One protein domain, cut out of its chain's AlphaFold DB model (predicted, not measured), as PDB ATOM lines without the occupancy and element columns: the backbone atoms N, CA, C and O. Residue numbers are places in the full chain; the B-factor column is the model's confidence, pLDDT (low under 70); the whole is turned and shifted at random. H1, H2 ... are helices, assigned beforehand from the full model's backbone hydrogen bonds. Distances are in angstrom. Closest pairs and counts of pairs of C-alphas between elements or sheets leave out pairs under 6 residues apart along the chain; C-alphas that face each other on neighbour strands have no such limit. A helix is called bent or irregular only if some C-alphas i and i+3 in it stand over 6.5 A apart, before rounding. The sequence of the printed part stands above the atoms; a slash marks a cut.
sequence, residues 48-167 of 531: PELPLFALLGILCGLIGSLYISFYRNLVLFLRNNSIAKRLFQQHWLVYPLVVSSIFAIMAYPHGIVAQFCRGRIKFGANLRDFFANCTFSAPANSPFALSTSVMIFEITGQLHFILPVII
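What this domain is: This is residues 48 to 167 of the 531 residues of an uncharacterized protein of Diploscapter pachys (UniProt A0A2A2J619). One long helix, H1, makes one side of a wide, open frame, and the rest of the printed part turns at its far end through H2, runs back at a distance from it through H3, H4 and H5, and then folds round through a long link to the short H6 and H7, toward the end of H1 where the printed part begins. The middle of this frame is empty and the contacts between helices are few. The printed part has 120 residues, with seven named helices in the order H1 to H7 and no named strand; its class is all helix. It is only just extended, close to loose, with a radius of gyration of the C-alphas of 20.6 A, and its spans of 60 by 37 by 21 A make it only just elongated.

How they stand to each other: Begin with H1, residues 48 to 80, and look at its last turn: it only just touches H2, residues 82 to 90, with 3 pairs of C-alphas within 8 A, only at the corner by their link and with residues 78 to 79 of H1 alone. The closest C-alphas there are those of Leu 78 and Ala 84, 6.2 A apart, and the two lines are about perpendicular at 80 degrees. Next, H2 only just touches H3, residues 94 to 107, with 3 such pairs and only at the corner; residues 94 to 95 of H3 alone take part. Their closest C-alphas, Phe 88 and Tyr 95, are 6.4 A apart, and the lines are about perpendicular at 75 degrees. H3 touches H4, residues 112 to 116, only at the corner, with residues 106 to 107 of H3 alone; the C-alphas of Ala 107 and Ala 114, the closest, are 5.4 A apart. H5, residues 123 to 130, H6, residues 152 to 155, and H7, residues 163 to 166, touch no helix. H1 and H3 are apart, and so are H1 and H5. In H2 and H3 every O i to N i+4 pair is within hydrogen-bond range; the count is 28 of 29 in H1, 3 of 4 in H5 and 0 of 1 in H4, where 2 of 2 O i to N i+3 pairs are within range, while H6 and H7 are too short for an O i to N i+4 pair.

Where its parts are: Find C-alpha 48 at (31.993, 20.195, -59.137); from there H1 runs 49.4 A to C-alpha 80 at (34.638, -1.602, -14.862). It is irregular, but only just: C-alphas 48 and 51 are 6.9 A apart. H2 measures 12.4 A, H3 19.6 A, H4 7.1 A, H5 10.4 A, H6 5.1 A and H7 5.6 A, ending at C-alpha 166 at (28.350, 28.462, -51.862).

The domain as a whole: The C-alphas of Gln 90 and Asn 141, the two farthest apart, are 61.5 A from each other. The printed part has no cut, and its one long link, residues 131 to 151, joins H5 to H6. Residues 58 to 77 of H1 stand free. Mean pLDDT of the printed part is 74.9; residues 118 to 120, 124 and 133 to 167 are under 70.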
ATOM      1  N   PRO A  48      32.062  21.663 -59.117       75.69
ATOM      2  CA  PRO A  48      31.993  20.195 -59.137       75.69
ATOM      3  C   PRO A  48      32.699  19.490 -57.965       75.69
ATOM      4  O   PRO A  48      32.469  18.302 -57.759       75.69
ATOM      5  N   GLU A  49      33.521  20.182 -57.174       74.06
ATOM      6  CA  GLU A  49      34.245  19.599 -56.032       74.06
ATOM      7  C   GLU A  49      33.409  19.629 -54.732       74.06
ATOM      8  O   GLU A  49      33.700  18.904 -53.781       74.06
ATOM      9  N   LEU A  50      32.314  20.405 -54.693       75.94
ATOM     10  CA  LEU A  50      31.423  20.538 -53.526       75.94
ATOM     11  C   LEU A  50      30.827  19.209 -53.016       75.94
ATOM     12  O   LEU A  50      30.833  18.998 -51.800       75.94
ATOM     13  N   PRO A  51      30.343  18.287 -53.871       81.31
ATOM     14  CA  PRO A  51      29.832  16.998 -53.403       81.31
ATOM     15  C   PRO A  51      30.910  16.116 -52.760       81.31
ATOM     16  O   PRO A  51      30.614  15.383 -51.817       81.31
ATOM     17  N   LEU A  52      32.168  16.215 -53.213       80.06
ATOM     18  CA  LEU A  52      33.293  15.492 -52.608       80.06
ATOM     19  C   LEU A  52      33.578  16.011 -51.193       80.06
ATOM     20  O   LEU A  52      33.807  15.210 -50.287       80.06
ATOM     21  N   PHE A  53      33.475  17.325 -50.971       74.19
ATOM     22  CA  PHE A  53      33.579  17.905 -49.627       74.19
ATOM     23  C   PHE A  53      32.434  17.462 -48.708       74.19
ATOM     24  O   PHE A  53      32.667  17.183 -47.531       74.19
ATOM     25  N   ALA A  54      31.211  17.337 -49.233       81.00
ATOM     26  CA  ALA A  54      30.081  16.822 -48.461       81.00
ATOM     27  C   ALA A  54      30.285  15.351 -48.052       81.00
ATOM     28  O   ALA A  54      30.102  15.005 -46.883       81.00
ATOM     29  N   LEU A  55      30.726  14.495 -48.983       86.50
ATOM     30  CA  LEU A  55      31.028  13.087 -48.705       86.50
ATOM     31  C   LEU A  55      32.154  12.950 -47.675       86.50
ATOM     32  O   LEU A  55      32.050  12.157 -46.739       86.50
ATOM     33  N   LEU A  56      33.201  13.761 -47.803       82.38
ATOM     34  CA  LEU A  56      34.288  13.798 -46.834       82.38
ATOM     35  C   LEU A  56      33.799  14.221 -45.440       82.38
ATOM     36  O   LEU A  56      34.187  13.603 -44.449       82.38
ATOM     37  N   GLY A  57      32.936  15.236 -45.349       82.62
ATOM     38  CA  GLY A  57      32.331  15.657 -44.084       82.62
ATOM     39  C   GLY A  57      31.556  14.522 -43.408       82.62
ATOM     40  O   GLY A  57      31.692  14.317 -42.201       82.62
ATOM     41  N   ILE A  58      30.818  13.726 -44.189       88.19
ATOM     42  CA  ILE A  58      30.111  12.535 -43.692       88.19
ATOM     43  C   ILE A  58      31.105  11.481 -43.190       88.19
ATOM     44  O   ILE A  58      30.935  10.970 -42.083       88.19
ATOM     45  N   LEU A  59      32.163  11.181 -43.949       90.56
ATOM     46  CA  LEU A  59      33.195  10.226 -43.528       90.56
ATOM     47  C   LEU A  59      33.903  10.677 -42.243       90.56
ATOM     48  O   LEU A  59      34.050   9.883 -41.316       90.56
ATOM     49  N   CYS A  60      34.284  11.952 -42.150       86.19
ATOM     50  CA  CYS A  60      34.899  12.527 -40.955       86.19
ATOM     51  C   CYS A  60      33.947  12.470 -39.750       86.19
ATOM     52  O   CYS A  60      34.357  12.095 -38.652       86.19
ATOM     53  N   GLY A  61      32.654  12.744 -39.959       89.50
ATOM     54  CA  GLY A  61      31.623  12.605 -38.931       89.50
ATOM     55  C   GLY A  61      31.447  11.163 -38.444       89.50
ATOM     56  O   GLY A  61      31.363  10.930 -37.235       89.50
ATOM     57  N   LEU A  62      31.448  10.183 -39.354       94.69
ATOM     58  CA  LEU A  62      31.369   8.757 -39.011       94.69
ATOM     59  C   LEU A  62      32.607   8.292 -38.236       94.69
ATOM     60  O   LEU A  62      32.466   7.648 -37.195       94.69
ATOM     61  N   ILE A  63      33.806   8.668 -38.692       93.94
ATOM     62  CA  ILE A  63      35.067   8.362 -38.002       93.94
ATOM     63  C   ILE A  63      35.097   9.030 -36.618       93.94
ATOM     64  O   ILE A  63      35.465   8.388 -35.635       93.94
ATOM     65  N   GLY A  64      34.651  10.284 -36.504       92.12
ATOM     66  CA  GLY A  64      34.556  11.006 -35.233       92.12
ATOM     67  C   GLY A  64      33.569  10.365 -34.253       92.12
ATOM     68  O   GLY A  64      33.878  10.209 -33.071       92.12
ATOM     69  N   SER A  65      32.405   9.924 -34.739       94.19
ATOM     70  CA  SER A  65      31.418   9.191 -33.935       94.19
ATOM     71  C   SER A  65      31.970   7.850 -33.440       94.19
ATOM     72  O   SER A  65      31.877   7.535 -32.248       94.19
ATOM     73  N   LEU A  66      32.623   7.092 -34.330       95.88
ATOM     74  CA  LEU A  66      33.288   5.836 -33.984       95.88
ATOM     75  C   LEU A  66      34.378   6.062 -32.929       95.88
ATOM     76  O   LEU A  66      34.439   5.317 -31.953       95.88
ATOM     77  N   TYR A  67      35.184   7.117 -33.078       95.25
ATOM     78  CA  TYR A  67      36.219   7.490 -32.116       95.25
ATOM     79  C   TYR A  67      35.638   7.798 -30.732       95.25
ATOM     80  O   TYR A  67      36.117   7.257 -29.736       95.25
ATOM     81  N   ILE A  68      34.580   8.613 -30.648       94.94
ATOM     82  CA  ILE A  68      33.942   8.958 -29.366       94.94
ATOM     83  C   ILE A  68      33.331   7.713 -28.709       94.94
ATOM     84  O   ILE A  68      33.471   7.523 -27.498       94.94
ATOM     85  N   SER A  69      32.677   6.852 -29.494       93.75
ATOM     86  CA  SER A  69      32.101   5.593 -29.008       93.75
ATOM     87  C   SER A  69      33.183   4.648 -28.480       93.75
ATOM     88  O   SER A  69      33.100   4.178 -27.342       93.75
ATOM     89  N   PHE A  70      34.250   4.441 -29.257       95.44
ATOM     90  CA  PHE A  70      35.401   3.631 -28.864       95.44
ATOM     91  C   PHE A  70      36.072   4.179 -27.600       95.44
ATOM     92  O   PHE A  70      36.287   3.431 -26.648       95.44
ATOM     93  N   TYR A  71      36.326   5.489 -27.544       91.06
ATOM     94  CA  TYR A  71      36.918   6.148 -26.381       91.06
ATOM     95  C   TYR A  71      36.056   5.972 -25.127       91.06
ATOM     96  O   TYR A  71      36.562   5.606 -24.066       91.06
ATOM     97  N   ARG A  72      34.736   6.167 -25.238       94.12
ATOM     98  CA  ARG A  72      33.812   5.967 -24.115       94.12
ATOM     99  C   ARG A  72      33.796   4.510 -23.654       94.12
ATOM    100  O   ARG A  72      33.835   4.270 -22.447       94.12
ATOM    101  N   ASN A  73      33.759   3.555 -24.580       91.94
ATOM    102  CA  ASN A  73      33.802   2.130 -24.253       91.94
ATOM    103  C   ASN A  73      35.120   1.755 -23.570       91.94
ATOM    104  O   ASN A  73      35.095   1.039 -22.573       91.94
ATOM    105  N   LEU A  74      36.246   2.304 -24.028       89.75
ATOM    106  CA  LEU A  74      37.558   2.119 -23.411       89.75
ATOM    107  C   LEU A  74      37.593   2.682 -21.983       89.75
ATOM    108  O   LEU A  74      37.996   1.980 -21.060       89.75
ATOM    109  N   VAL A  75      37.114   3.911 -21.761       88.31
ATOM    110  CA  VAL A  75      37.075   4.517 -20.416       88.31
ATOM    111  C   VAL A  75      36.144   3.743 -19.478       88.31
ATOM    112  O   VAL A  75      36.479   3.521 -18.312       88.31
ATOM    113  N   LEU A  76      34.984   3.293 -19.967       88.69
ATOM    114  CA  LEU A  76      34.066   2.463 -19.184       88.69
ATOM    115  C   LEU A  76      34.665   1.090 -18.877       88.69
ATOM    116  O   LEU A  76      34.534   0.628 -17.747       88.69
ATOM    117  N   PHE A  77      35.360   0.474 -19.831       88.25
ATOM    118  CA  PHE A  77      36.076  -0.784 -19.639       88.25
ATOM    119  C   PHE A  77      37.167  -0.653 -18.570       88.25
ATOM    120  O   PHE A  77      37.215  -1.460 -17.641       88.25
ATOM    121  N   LEU A  78      37.977   0.410 -18.633       84.00
ATOM    122  CA  LEU A  78      38.995   0.703 -17.618       84.00
ATOM    123  C   LEU A  78      38.382   0.931 -16.230       84.00
ATOM    124  O   LEU A  78      38.968   0.522 -15.231       84.00
ATOM    125  N   ARG A  79      37.196   1.554 -16.156       84.31
ATOM    126  CA  ARG A  79      36.481   1.779 -14.889       84.31
ATOM    127  C   ARG A  79      35.803   0.516 -14.348       84.31
ATOM    128  O   ARG A  79      35.680   0.381 -13.132       84.31
ATOM    129  N   ASN A  80      35.337  -0.370 -15.226       86.25
ATOM    130  CA  ASN A  80      34.638  -1.602 -14.862       86.25
ATOM    131  C   ASN A  80      35.607  -2.706 -14.410       86.25
ATOM    132  O   ASN A  80      35.274  -3.508 -13.543       86.25
ATOM    133  N   ASN A  81      36.816  -2.747 -14.979       87.94
ATOM    134  CA  ASN A  81      37.790  -3.782 -14.658       87.94
ATOM    135  C   ASN A  81      38.432  -3.550 -13.275       87.94
ATOM    136  O   ASN A  81      39.179  -2.591 -13.053       87.94
ATOM    137  N   SER A  82      38.173  -4.469 -12.343       82.38
ATOM    138  CA  SER A  82      38.673  -4.415 -10.965       82.38
ATOM    139  C   SER A  82      40.201  -4.529 -10.875       82.38
ATOM    140  O   SER A  82      40.808  -3.903 -10.004       82.38
ATOM    141  N   ILE A  83      40.831  -5.265 -11.799       82.00
ATOM    142  CA  ILE A  83      42.289  -5.455 -11.867       82.00
ATOM    143  C   ILE A  83      42.975  -4.147 -12.267       82.00
ATOM    144  O   ILE A  83      43.917  -3.709 -11.611       82.00
ATOM    145  N   ALA A  84      42.454  -3.492 -13.307       77.50
ATOM    146  CA  ALA A  84      42.950  -2.202 -13.773       77.50
ATOM    147  C   ALA A  84      42.827  -1.140 -12.672       77.50
ATOM    148  O   ALA A  84      43.776  -0.406 -12.400       77.50
ATOM    149  N   LYS A  85      41.692  -1.119 -11.961       77.88
ATOM    150  CA  LYS A  85      41.484  -0.218 -10.823       77.88
ATOM    151  C   LYS A  85      42.506  -0.452  -9.708       77.88
ATOM    152  O   LYS A  85      43.093   0.513  -9.225       77.88
ATOM    153  N   ARG A  86      42.759  -1.710  -9.332       80.81
ATOM    154  CA  ARG A  86      43.745  -2.057  -8.296       80.81
ATOM    155  C   ARG A  86      45.160  -1.621  -8.694       80.81
ATOM    156  O   ARG A  86      45.856  -1.009  -7.893       80.81
ATOM    157  N   LEU A  87      45.546  -1.874  -9.944       80.94
ATOM    158  CA  LEU A  87      46.874  -1.558 -10.471       80.94
ATOM    159  C   LEU A  87      47.119  -0.040 -10.599       80.94
ATOM    160  O   LEU A  87      48.194   0.434 -10.237       80.94
ATOM    161  N   PHE A  88      46.124   0.739 -11.043       79.50
ATOM    162  CA  PHE A  88      46.263   2.197 -11.193       79.50
ATOM    163  C   PHE A  88      46.108   2.984  -9.888       79.50
ATOM    164  O   PHE A  88      46.722   4.039  -9.747       79.50
ATOM    165  N   GLN A  89      45.318   2.496  -8.926       76.69
ATOM    166  CA  GLN A  89      45.179   3.154  -7.620       76.69
ATOM    167  C   GLN A  89      46.443   3.022  -6.767       76.69
ATOM    168  O   GLN A  89      46.786   3.950  -6.042       76.69
ATOM    169  N   GLN A  90      47.143   1.892  -6.870       83.69
ATOM    170  CA  GLN A  90      48.369   1.659  -6.112       83.69
ATOM    171  C   GLN A  90      49.537   2.517  -6.627       83.69
ATOM    172  O   GLN A  90      50.339   3.008  -5.835       83.69
ATOM    173  N   HIS A  91      49.615   2.742  -7.945       85.69
ATOM    174  CA  HIS A  91      50.679   3.532  -8.562       85.69
ATOM    175  C   HIS A  91      50.151   4.416  -9.703       85.69
ATOM    176  O   HIS A  91      50.038   3.984 -10.850       85.69
ATOM    177  N   TRP A  92      49.915   5.699  -9.411       85.12
ATOM    178  CA  TRP A  92      49.397   6.672 -10.386       85.12
ATOM    179  C   TRP A  92      50.303   6.873 -11.622       85.12
ATOM    180  O   TRP A  92      49.809   7.215 -12.696       85.12
ATOM    181  N   LEU A  93      51.615   6.617 -11.498       89.50
ATOM    182  CA  LEU A  93      52.602   6.741 -12.585       89.50
ATOM    183  C   LEU A  93      52.622   5.562 -13.566       89.50
ATOM    184  O   LEU A  93      53.152   5.699 -14.668       89.50
ATOM    185  N   VAL A  94      52.052   4.410 -13.201       88.62
ATOM    186  CA  VAL A  94      52.105   3.215 -14.059       88.62
ATOM    187  C   VAL A  94      51.297   3.424 -15.337       88.62
ATOM    188  O   VAL A  94      51.735   3.011 -16.406       88.62
ATOM    189  N   TYR A  95      50.158   4.119 -15.259       86.19
ATOM    190  CA  TYR A  95      49.319   4.371 -16.431       86.19
ATOM    191  C   TYR A  95      50.042   5.197 -17.516       86.19
ATOM    192  O   TYR A  95      50.166   4.691 -18.634       86.19
ATOM    193  N   PRO A  96      50.589   6.402 -17.233       91.94
ATOM    194  CA  PRO A  96      51.369   7.143 -18.222       91.94
ATOM    195  C   PRO A  96      52.574   6.360 -18.744       91.94
ATOM    196  O   PRO A  96      52.816   6.366 -19.943       91.94
ATOM    197  N   LEU A  97      53.298   5.640 -17.877       92.38
ATOM    198  CA  LEU A  97      54.500   4.904 -18.275       92.38
ATOM    199  C   LEU A  97      54.180   3.775 -19.261       92.38
ATOM    200  O   LEU A  97      54.859   3.642 -20.279       92.38
ATOM    201  N   VAL A  98      53.127   2.997 -19.001       90.19
ATOM    202  CA  VAL A  98      52.691   1.915 -19.895       90.19
ATOM    203  C   VAL A  98      52.195   2.482 -21.225       90.19
ATOM    204  O   VAL A  98      52.621   2.014 -22.279       90.19
ATOM    205  N   VAL A  99      51.357   3.525 -21.203       90.69
ATOM    206  CA  VAL A  99      50.833   4.149 -22.431       90.69
ATOM    207  C   VAL A  99      51.961   4.770 -23.260       90.69
ATOM    208  O   VAL A  99      52.031   4.542 -24.467       90.69
ATOM    209  N   SER A 100      52.880   5.500 -22.625       93.12
ATOM    210  CA  SER A 100      54.053   6.068 -23.292       93.12
ATOM    211  C   SER A 100      54.979   4.989 -23.843       93.12
ATOM    212  O   SER A 100      55.504   5.167 -24.937       93.12
ATOM    213  N   SER A 101      55.144   3.862 -23.148       92.88
ATOM    214  CA  SER A 101      55.961   2.742 -23.632       92.88
ATOM    215  C   SER A 101      55.342   2.089 -24.866       92.88
ATOM    216  O   SER A 101      56.035   1.888 -25.859       92.88
ATOM    217  N   ILE A 102      54.030   1.828 -24.857       91.25
ATOM    218  CA  ILE A 102      53.312   1.290 -26.024       91.25
ATOM    219  C   ILE A 102      53.421   2.257 -27.209       91.25
ATOM    220  O   ILE A 102      53.738   1.841 -28.325       91.25
ATOM    221  N   PHE A 103      53.213   3.556 -26.969       88.94
ATOM    222  CA  PHE A 103      53.335   4.569 -28.014       88.94
ATOM    223  C   PHE A 103      54.768   4.676 -28.553       88.94
ATOM    224  O   PHE A 103      54.951   4.774 -29.762       88.94
ATOM    225  N   ALA A 104      55.785   4.600 -27.691       88.56
ATOM    226  CA  ALA A 104      57.190   4.621 -28.096       88.56
ATOM    227  C   ALA A 104      57.571   3.395 -28.938       88.56
ATOM    228  O   ALA A 104      58.274   3.545 -29.936       88.56
ATOM    229  N   ILE A 105      57.066   2.206 -28.586       88.75
ATOM    230  CA  ILE A 105      57.250   0.982 -29.378       88.75
ATOM    231  C   ILE A 105      56.615   1.149 -30.764       88.75
ATOM    232  O   ILE A 105      57.238   0.822 -31.772       88.75
ATOM    233  N   MET A 106      55.402   1.708 -30.832       85.75
ATOM    234  CA  MET A 106      54.701   1.923 -32.101       85.75
ATOM    235  C   MET A 106      55.351   3.017 -32.967       85.75
ATOM    236  O   MET A 106      55.374   2.902 -34.191       85.75
ATOM    237  N   ALA A 107      55.888   4.067 -32.342       85.06
ATOM    238  CA  ALA A 107      56.512   5.209 -33.010       85.06
ATOM    239  C   ALA A 107      58.008   5.008 -33.325       85.06
ATOM    240  O   ALA A 107      58.638   5.899 -33.899       85.06
ATOM    241  N   TYR A 108      58.595   3.865 -32.953       86.00
ATOM    242  CA  TYR A 108      60.013   3.594 -33.164       86.00
ATOM    243  C   TYR A 108      60.337   3.511 -34.665       86.00
ATOM    244  O   TYR A 108      59.832   2.617 -35.337       86.00
ATOM    245  N   PRO A 109      61.209   4.379 -35.214       80.12
ATOM    246  CA  PRO A 109      61.319   4.627 -36.656       80.12
ATOM    247  C   PRO A 109      61.865   3.470 -37.496       80.12
ATOM    248  O   PRO A 109      61.721   3.494 -38.715       80.12
ATOM    249  N   HIS A 110      62.511   2.484 -36.873       80.81
ATOM    250  CA  HIS A 110      62.940   1.259 -37.554       80.81
ATOM    251  C   HIS A 110      61.918   0.119 -37.425       80.81
ATOM    252  O   HIS A 110      62.109  -0.936 -38.022       80.81
ATOM    253  N   GLY A 111      60.841   0.314 -36.662       81.88
ATOM    254  CA  GLY A 111      59.742  -0.635 -36.554       81.88
ATOM    255  C   GLY A 111      58.866  -0.640 -37.804       81.88
ATOM    256  O   GLY A 111      58.740   0.366 -38.498       81.88
ATOM    257  N   ILE A 112      58.210  -1.774 -38.057       78.12
ATOM    258  CA  ILE A 112      57.346  -1.994 -39.228       78.12
ATOM    259  C   ILE A 112      56.244  -0.926 -39.297       78.12
ATOM    260  O   ILE A 112      56.023  -0.321 -40.340       78.12
ATOM    261  N   VAL A 113      55.595  -0.625 -38.168       78.81
ATOM    262  CA  VAL A 113      54.494   0.352 -38.103       78.81
ATOM    263  C   VAL A 113      54.972   1.774 -38.420       78.81
ATOM    264  O   VAL A 113      54.303   2.502 -39.148       78.81
ATOM    265  N   ALA A 114      56.153   2.165 -37.941       74.31
ATOM    266  CA  ALA A 114      56.702   3.504 -38.159       74.31
ATOM    267  C   ALA A 114      57.335   3.705 -39.547       74.31
ATOM    268  O   ALA A 114      57.717   4.819 -39.895       74.31
ATOM    269  N   GLN A 115      57.469   2.650 -40.352       77.06
ATOM    270  CA  GLN A 115      57.802   2.804 -41.768       77.06
ATOM    271  C   GLN A 115      56.569   3.245 -42.569       77.06
ATOM    272  O   GLN A 115      56.689   4.077 -43.465       77.06
ATOM    273  N   PHE A 116      55.378   2.759 -42.198       78.19
ATOM    274  CA  PHE A 116      54.105   3.196 -42.784       78.19
ATOM    275  C   PHE A 116      53.605   4.519 -42.188       78.19
ATOM    276  O   PHE A 116      53.025   5.347 -42.888       78.19
ATOM    277  N   CYS A 117      53.846   4.752 -40.899       71.06
ATOM    278  CA  CYS A 117      53.516   6.003 -40.227       71.06
ATOM    279  C   CYS A 117      54.748   6.911 -40.168       71.06
ATOM    280  O   CYS A 117      55.714   6.565 -39.507       71.06
ATOM    281  N   ARG A 118      54.707   8.105 -40.775       66.00
ATOM    282  CA  ARG A 118      55.808   9.101 -40.828       66.00
ATOM    283  C   ARG A 118      56.138   9.737 -39.449       66.00
ATOM    284  O   ARG A 118      56.131  10.954 -39.278       66.00
ATOM    285  N   GLY A 119      56.420   8.911 -38.437       65.88
ATOM    286  CA  GLY A 119      56.558   9.261 -37.015       65.88
ATOM    287  C   GLY A 119      57.901   9.881 -36.618       65.88
ATOM    288  O   GLY A 119      58.058  10.328 -35.487       65.88
ATOM    289  N   ARG A 120      58.865   9.962 -37.545       68.38
ATOM    290  CA  ARG A 120      60.170  10.623 -37.326       68.38
ATOM    291  C   ARG A 120      60.074  12.144 -37.206       68.38
ATOM    292  O   ARG A 120      61.014  12.785 -36.745       68.38
ATOM    293  N   ILE A 121      58.976  12.723 -37.678       72.44
ATOM    294  CA  ILE A 121      58.830  14.160 -37.878       72.44
ATOM    295  C   ILE A 121      57.921  14.728 -36.781       72.44
ATOM    296  O   ILE A 121      56.879  14.162 -36.451       72.44
ATOM    297  N   LYS A 122      58.317  15.869 -36.202       76.38
ATOM    298  CA  LYS A 122      57.508  16.596 -35.210       76.38
ATOM    299  C   LYS A 122      56.168  17.007 -35.830       76.38
ATOM    300  O   LYS A 122      56.129  17.421 -36.987       76.38
ATOM    301  N   PHE A 123      55.090  16.994 -35.043       74.69
ATOM    302  CA  PHE A 123      53.732  17.318 -35.510       74.69
ATOM    303  C   PHE A 123      53.652  18.620 -36.331       74.69
ATOM    304  O   PHE A 123      53.050  18.631 -37.398       74.69
ATOM    305  N   GLY A 124      54.333  19.689 -35.900       69.44
ATOM    306  CA  GLY A 124      54.335  20.965 -36.628       69.44
ATOM    307  C   GLY A 124      54.980  20.910 -38.021       69.44
ATOM    308  O   GLY A 124      54.559  21.631 -38.919       69.44
ATOM    309  N   ALA A 125      55.971  20.040 -38.235       72.19
ATOM    310  CA  ALA A 125      56.555  19.836 -39.560       72.19
ATOM    311  C   ALA A 125      55.667  18.932 -40.435       72.19
ATOM    312  O   ALA A 125      55.464  19.252 -41.601       72.19
ATOM    313  N   ASN A 126      55.038  17.900 -39.856       75.50
ATOM    314  CA  ASN A 126      54.046  17.071 -40.558       75.50
ATOM    315  C   ASN A 126      52.829  17.876 -41.037       75.50
ATOM    316  O   ASN A 126      52.300  17.610 -42.113       75.50
ATOM    317  N   LEU A 127      52.394  18.877 -40.265       72.44
ATOM    318  CA  LEU A 127      51.311  19.771 -40.678       72.44
ATOM    319  C   LEU A 127      51.674  20.617 -41.903       72.44
ATOM    320  O   LEU A 127      50.811  20.863 -42.738       72.44
ATOM    321  N   ARG A 128      52.934  21.051 -42.040       72.62
ATOM    322  CA  ARG A 128      53.374  21.805 -43.227       72.62
ATOM    323  C   ARG A 128      53.331  20.950 -44.486       72.62
ATOM    324  O   ARG A 128      52.852  21.429 -45.507       72.62
ATOM    325  N   ASP A 129      53.739  19.687 -44.385       74.69
ATOM    326  CA  ASP A 129      53.614  18.722 -45.481       74.69
ATOM    327  C   ASP A 129      52.139  18.484 -45.841       74.69
ATOM    328  O   ASP A 129      51.795  18.413 -47.016       74.69
ATOM    329  N   PHE A 130      51.245  18.442 -44.846       71.94
ATOM    330  CA  PHE A 130      49.806  18.340 -45.095       71.94
ATOM    331  C   PHE A 130      49.239  19.565 -45.828       71.94
ATOM    332  O   PHE A 130      48.223  19.457 -46.494       71.94
ATOM    333  N   PHE A 131      49.867  20.733 -45.724       71.19
ATOM    334  CA  PHE A 131      49.397  21.970 -46.347       71.19
ATOM    335  C   PHE A 131      50.153  22.349 -47.629       71.19
ATOM    336  O   PHE A 131      50.033  23.478 -48.111       71.19
ATOM    337  N   ALA A 132      50.927  21.421 -48.195       72.44
ATOM    338  CA  ALA A 132      51.673  21.654 -49.424       72.44
ATOM    339  C   ALA A 132      50.727  21.882 -50.617       72.44
ATOM    340  O   ALA A 132      49.793  21.118 -50.825       72.44
ATOM    341  N   ASN A 133      50.985  22.906 -51.437       69.88
ATOM    342  CA  ASN A 133      50.202  23.223 -52.646       69.88
ATOM    343  C   ASN A 133      50.613  22.368 -53.869       69.88
ATOM    344  O   ASN A 133      50.528  22.801 -55.014       69.88
ATOM    345  N   CYS A 134      51.138  21.166 -53.641       68.44
ATOM    346  CA  CYS A 134      51.545  20.254 -54.701       68.44
ATOM    347  C   CYS A 134      50.793  18.932 -54.579       68.44
ATOM    348  O   CYS A 134      50.499  18.451 -53.485       68.44
ATOM    349  N   THR A 135      50.486  18.319 -55.717       69.69
ATOM    350  CA  THR A 135      49.900  16.981 -55.736       69.69
ATOM    351  C   THR A 135      51.000  15.948 -55.597       69.69
ATOM    352  O   THR A 135      51.762  15.717 -56.531       69.69
ATOM    353  N   PHE A 136      51.038  15.280 -54.444       67.56
ATOM    354  CA  PHE A 136      52.013  14.228 -54.134       67.56
ATOM    355  C   PHE A 136      52.014  13.055 -55.127       67.56
ATOM    356  O   PHE A 136      52.997  12.326 -55.207       67.56
ATOM    357  N   SER A 137      50.922  12.869 -55.875       69.62
ATOM    358  CA  SER A 137      50.767  11.788 -56.852       69.62
ATOM    359  C   SER A 137      51.188  12.161 -58.280       69.62
ATOM    360  O   SER A 137      51.209  11.274 -59.131       69.62
ATOM    361  N   ALA A 138      51.472  13.433 -58.577       60.94
ATOM    362  CA  ALA A 138      51.689  13.894 -59.946       60.94
ATOM    363  C   ALA A 138      53.158  14.278 -60.209       60.94
ATOM    364  O   ALA A 138      53.811  14.844 -59.329       60.94
ATOM    365  N   PRO A 139      53.702  14.003 -61.414       58.28
ATOM    366  CA  PRO A 139      55.010  14.511 -61.812       58.28
ATOM    367  C   PRO A 139      54.976  16.044 -61.910       58.28
ATOM    368  O   PRO A 139      53.946  16.624 -62.248       58.28
ATOM    369  N   ALA A 140      56.115  16.692 -61.645       54.22
ATOM    370  CA  ALA A 140      56.268  18.129 -61.366       54.22
ATOM    371  C   ALA A 140      55.686  19.134 -62.397       54.22
ATOM    372  O   ALA A 140      55.699  20.331 -62.127       54.22
ATOM    373  N   ASN A 141      55.148  18.678 -63.536       49.31
ATOM    374  CA  ASN A 141      54.700  19.509 -64.661       49.31
ATOM    375  C   ASN A 141      53.205  19.367 -65.036       49.31
ATOM    376  O   ASN A 141      52.809  19.852 -66.094       49.31
ATOM    377  N   SER A 142      52.347  18.720 -64.236       45.69
ATOM    378  CA  SER A 142      50.905  18.654 -64.550       45.69
ATOM    379  C   SER A 142      50.108  19.813 -63.918       45.69
ATOM    380  O   SER A 142      50.209  20.007 -62.706       45.69
ATOM    381  N   PRO A 143      49.253  20.533 -64.675       47.09
ATOM    382  CA  PRO A 143      48.503  21.703 -64.192       47.09
ATOM    383  C   PRO A 143      47.320  21.368 -63.266       47.09
ATOM    384  O   PRO A 143      46.705  22.272 -62.705       47.09
ATOM    385  N   PHE A 144      46.992  20.088 -63.086       46.97
ATOM    386  CA  PHE A 144      45.900  19.652 -62.219       46.97
ATOM    387  C   PHE A 144      46.456  19.214 -60.873       46.97
ATOM    388  O   PHE A 144      46.635  18.027 -60.601       46.97
ATOM    389  N   ALA A 145      46.755  20.207 -60.039       46.00
ATOM    390  CA  ALA A 145      47.029  19.957 -58.642       46.00
ATOM    391  C   ALA A 145      45.695  19.665 -57.927       46.00
ATOM    392  O   ALA A 145      44.920  20.581 -57.657       46.00
ATOM    393  N   LEU A 146      45.390  18.390 -57.663       46.75
ATOM    394  CA  LEU A 146      44.261  18.014 -56.816       46.75
ATOM    395  C   LEU A 146      44.516  18.563 -55.404       46.75
ATOM    396  O   LEU A 146      45.536  18.270 -54.776       46.75
ATOM    397  N   SER A 147      43.599  19.425 -54.984       47.00
ATOM    398  CA  SER A 147      43.780  20.450 -53.965       47.00
ATOM    399  C   SER A 147      43.888  19.885 -52.547       47.00
ATOM    400  O   SER A 147      42.973  19.254 -52.021       47.00
ATOM    401  N   THR A 148      44.982  20.228 -51.874       50.19
ATOM    402  CA  THR A 148      45.255  20.027 -50.442       50.19
ATOM    403  C   THR A 148      44.409  20.945 -49.539       50.19
ATOM    404  O   THR A 148      44.798  21.313 -48.434       50.19
ATOM    405  N   SER A 149      43.225  21.342 -50.005       49.78
ATOM    406  CA  SER A 149      42.312  22.300 -49.369       49.78
ATOM    407  C   SER A 149      41.496  21.709 -48.215       49.78
ATOM    408  O   SER A 149      40.907  22.447 -47.423       49.78
ATOM    409  N   VAL A 150      41.510  20.381 -48.074       49.88
ATOM    410  CA  VAL A 150      40.617  19.623 -47.192       49.88
ATOM    411  C   VAL A 150      40.791  19.926 -45.695       49.88
ATOM    412  O   VAL A 150      39.789  20.154 -45.025       49.88
ATOM    413  N   MET A 151      42.012  19.988 -45.146       51.06
ATOM    414  CA  MET A 151      42.174  20.385 -43.725       51.06
ATOM    415  C   MET A 151      42.460  21.865 -43.522       51.06
ATOM    416  O   MET A 151      42.484  22.351 -42.396       51.06
ATOM    417  N   ILE A 152      42.635  22.601 -44.613       52.00
ATOM    418  CA  ILE A 152      42.838  24.047 -44.589       52.00
ATOM    419  C   ILE A 152      41.509  24.728 -44.277       52.00
ATOM    420  O   ILE A 152      41.483  25.671 -43.495       52.00
ATOM    421  N   PHE A 153      40.398  24.180 -44.770       50.41
ATOM    422  CA  PHE A 153      39.052  24.646 -44.442       50.41
ATOM    423  C   PHE A 153      38.765  24.679 -42.927       50.41
ATOM    424  O   PHE A 153      38.291  25.697 -42.425       50.41
ATOM    425  N   GLU A 154      39.113  23.616 -42.195       51.00
ATOM    426  CA  GLU A 154      38.868  23.511 -40.745       51.00
ATOM    427  C   GLU A 154      39.942  24.213 -39.892       51.00
ATOM    428  O   GLU A 154      39.637  24.754 -38.831       51.00
ATOM    429  N   ILE A 155      41.205  24.239 -40.341       46.72
ATOM    430  CA  ILE A 155      42.332  24.701 -39.507       46.72
ATOM    431  C   ILE A 155      42.771  26.137 -39.831       46.72
ATOM    432  O   ILE A 155      43.150  26.872 -38.918       46.72
ATOM    433  N   THR A 156      42.742  26.577 -41.094       55.19
ATOM    434  CA  THR A 156      43.247  27.918 -41.462       55.19
ATOM    435  C   THR A 156      42.159  28.990 -41.491       55.19
ATOM    436  O   THR A 156      42.478  30.178 -41.562       55.19
ATOM    437  N   GLY A 157      40.878  28.606 -41.404       52.28
ATOM    438  CA  GLY A 157      39.761  29.548 -41.318       52.28
ATOM    439  C   GLY A 157      39.603  30.447 -42.551       52.28
ATOM    440  O   GLY A 157      38.963  31.498 -42.469       52.28
ATOM    441  N   GLN A 158      40.162  30.063 -43.705       56.84
ATOM    442  CA  GLN A 158      40.088  30.820 -44.960       56.84
ATOM    443  C   GLN A 158      38.713  30.691 -45.652       56.84
ATOM    444  O   GLN A 158      38.605  30.438 -46.852       56.84
ATOM    445  N   LEU A 159      37.630  30.931 -44.903       53.41
ATOM    446  CA  LEU A 159      36.236  30.901 -45.371       53.41
ATOM    447  C   LEU A 159      35.965  31.899 -46.518       53.41
ATOM    448  O   LEU A 159      35.003  31.750 -47.275       53.41
ATOM    449  N   HIS A 160      36.828  32.912 -46.673       55.28
ATOM    450  CA  HIS A 160      36.710  33.958 -47.690       55.28
ATOM    451  C   HIS A 160      36.685  33.413 -49.128       55.28
ATOM    452  O   HIS A 160      35.998  33.984 -49.973       55.28
ATOM    453  N   PHE A 161      37.364  32.293 -49.405       55.84
ATOM    454  CA  PHE A 161      37.416  31.712 -50.753       55.84
ATOM    455  C   PHE A 161      36.187  30.856 -51.109       55.84
ATOM    456  O   PHE A 161      35.903  30.662 -52.286       55.84
ATOM    457  N   ILE A 162      35.408  30.415 -50.115       54.81
ATOM    458  CA  ILE A 162      34.234  29.536 -50.291       54.81
ATOM    459  C   ILE A 162      32.902  30.300 -50.259       54.81
ATOM    460  O   ILE A 162      31.949  29.933 -50.951       54.81
ATOM    461  N   LEU A 163      32.828  31.407 -49.512       57.25
ATOM    462  CA  LEU A 163      31.660  32.300 -49.466       57.25
ATOM    463  C   LEU A 163      31.138  32.742 -50.857       57.25
ATOM    464  O   LEU A 163      29.918  32.830 -51.024       57.25
ATOM    465  N   PRO A 164      31.995  33.013 -51.864       56.03
ATOM    466  CA  PRO A 164      31.555  33.300 -53.229       56.03
ATOM    467  C   PRO A 164      30.952  32.107 -53.964       56.03
ATOM    468  O   PRO A 164      30.063  32.318 -54.784       56.03
ATOM    469  N   VAL A 165      31.412  30.893 -53.665       56.41
ATOM    470  CA  VAL A 165      31.039  29.662 -54.372       56.41
ATOM    471  C   VAL A 165      29.728  29.088 -53.827       56.41
ATOM    472  O   VAL A 165      28.851  28.742 -54.610       56.41
ATOM    473  N   ILE A 166      29.550  29.048 -52.498       56.41
ATOM    474  CA  ILE A 166      28.350  28.462 -51.862       56.41
ATOM    475  C   ILE A 166      27.133  29.386 -51.958       56.41
ATOM    476  O   ILE A 166      26.023  28.938 -52.223       56.41
ATOM    477  N   ILE A 167      27.322  30.682 -51.704       62.28
ATOM    478  CA  ILE A 167      26.207  31.637 -51.592       62.28
ATOM    479  C   ILE A 167      26.038  32.422 -52.904       62.28
ATOM    480  O   ILE A 167      24.996  33.023 -53.160       62.28
TER     481      ILE A 167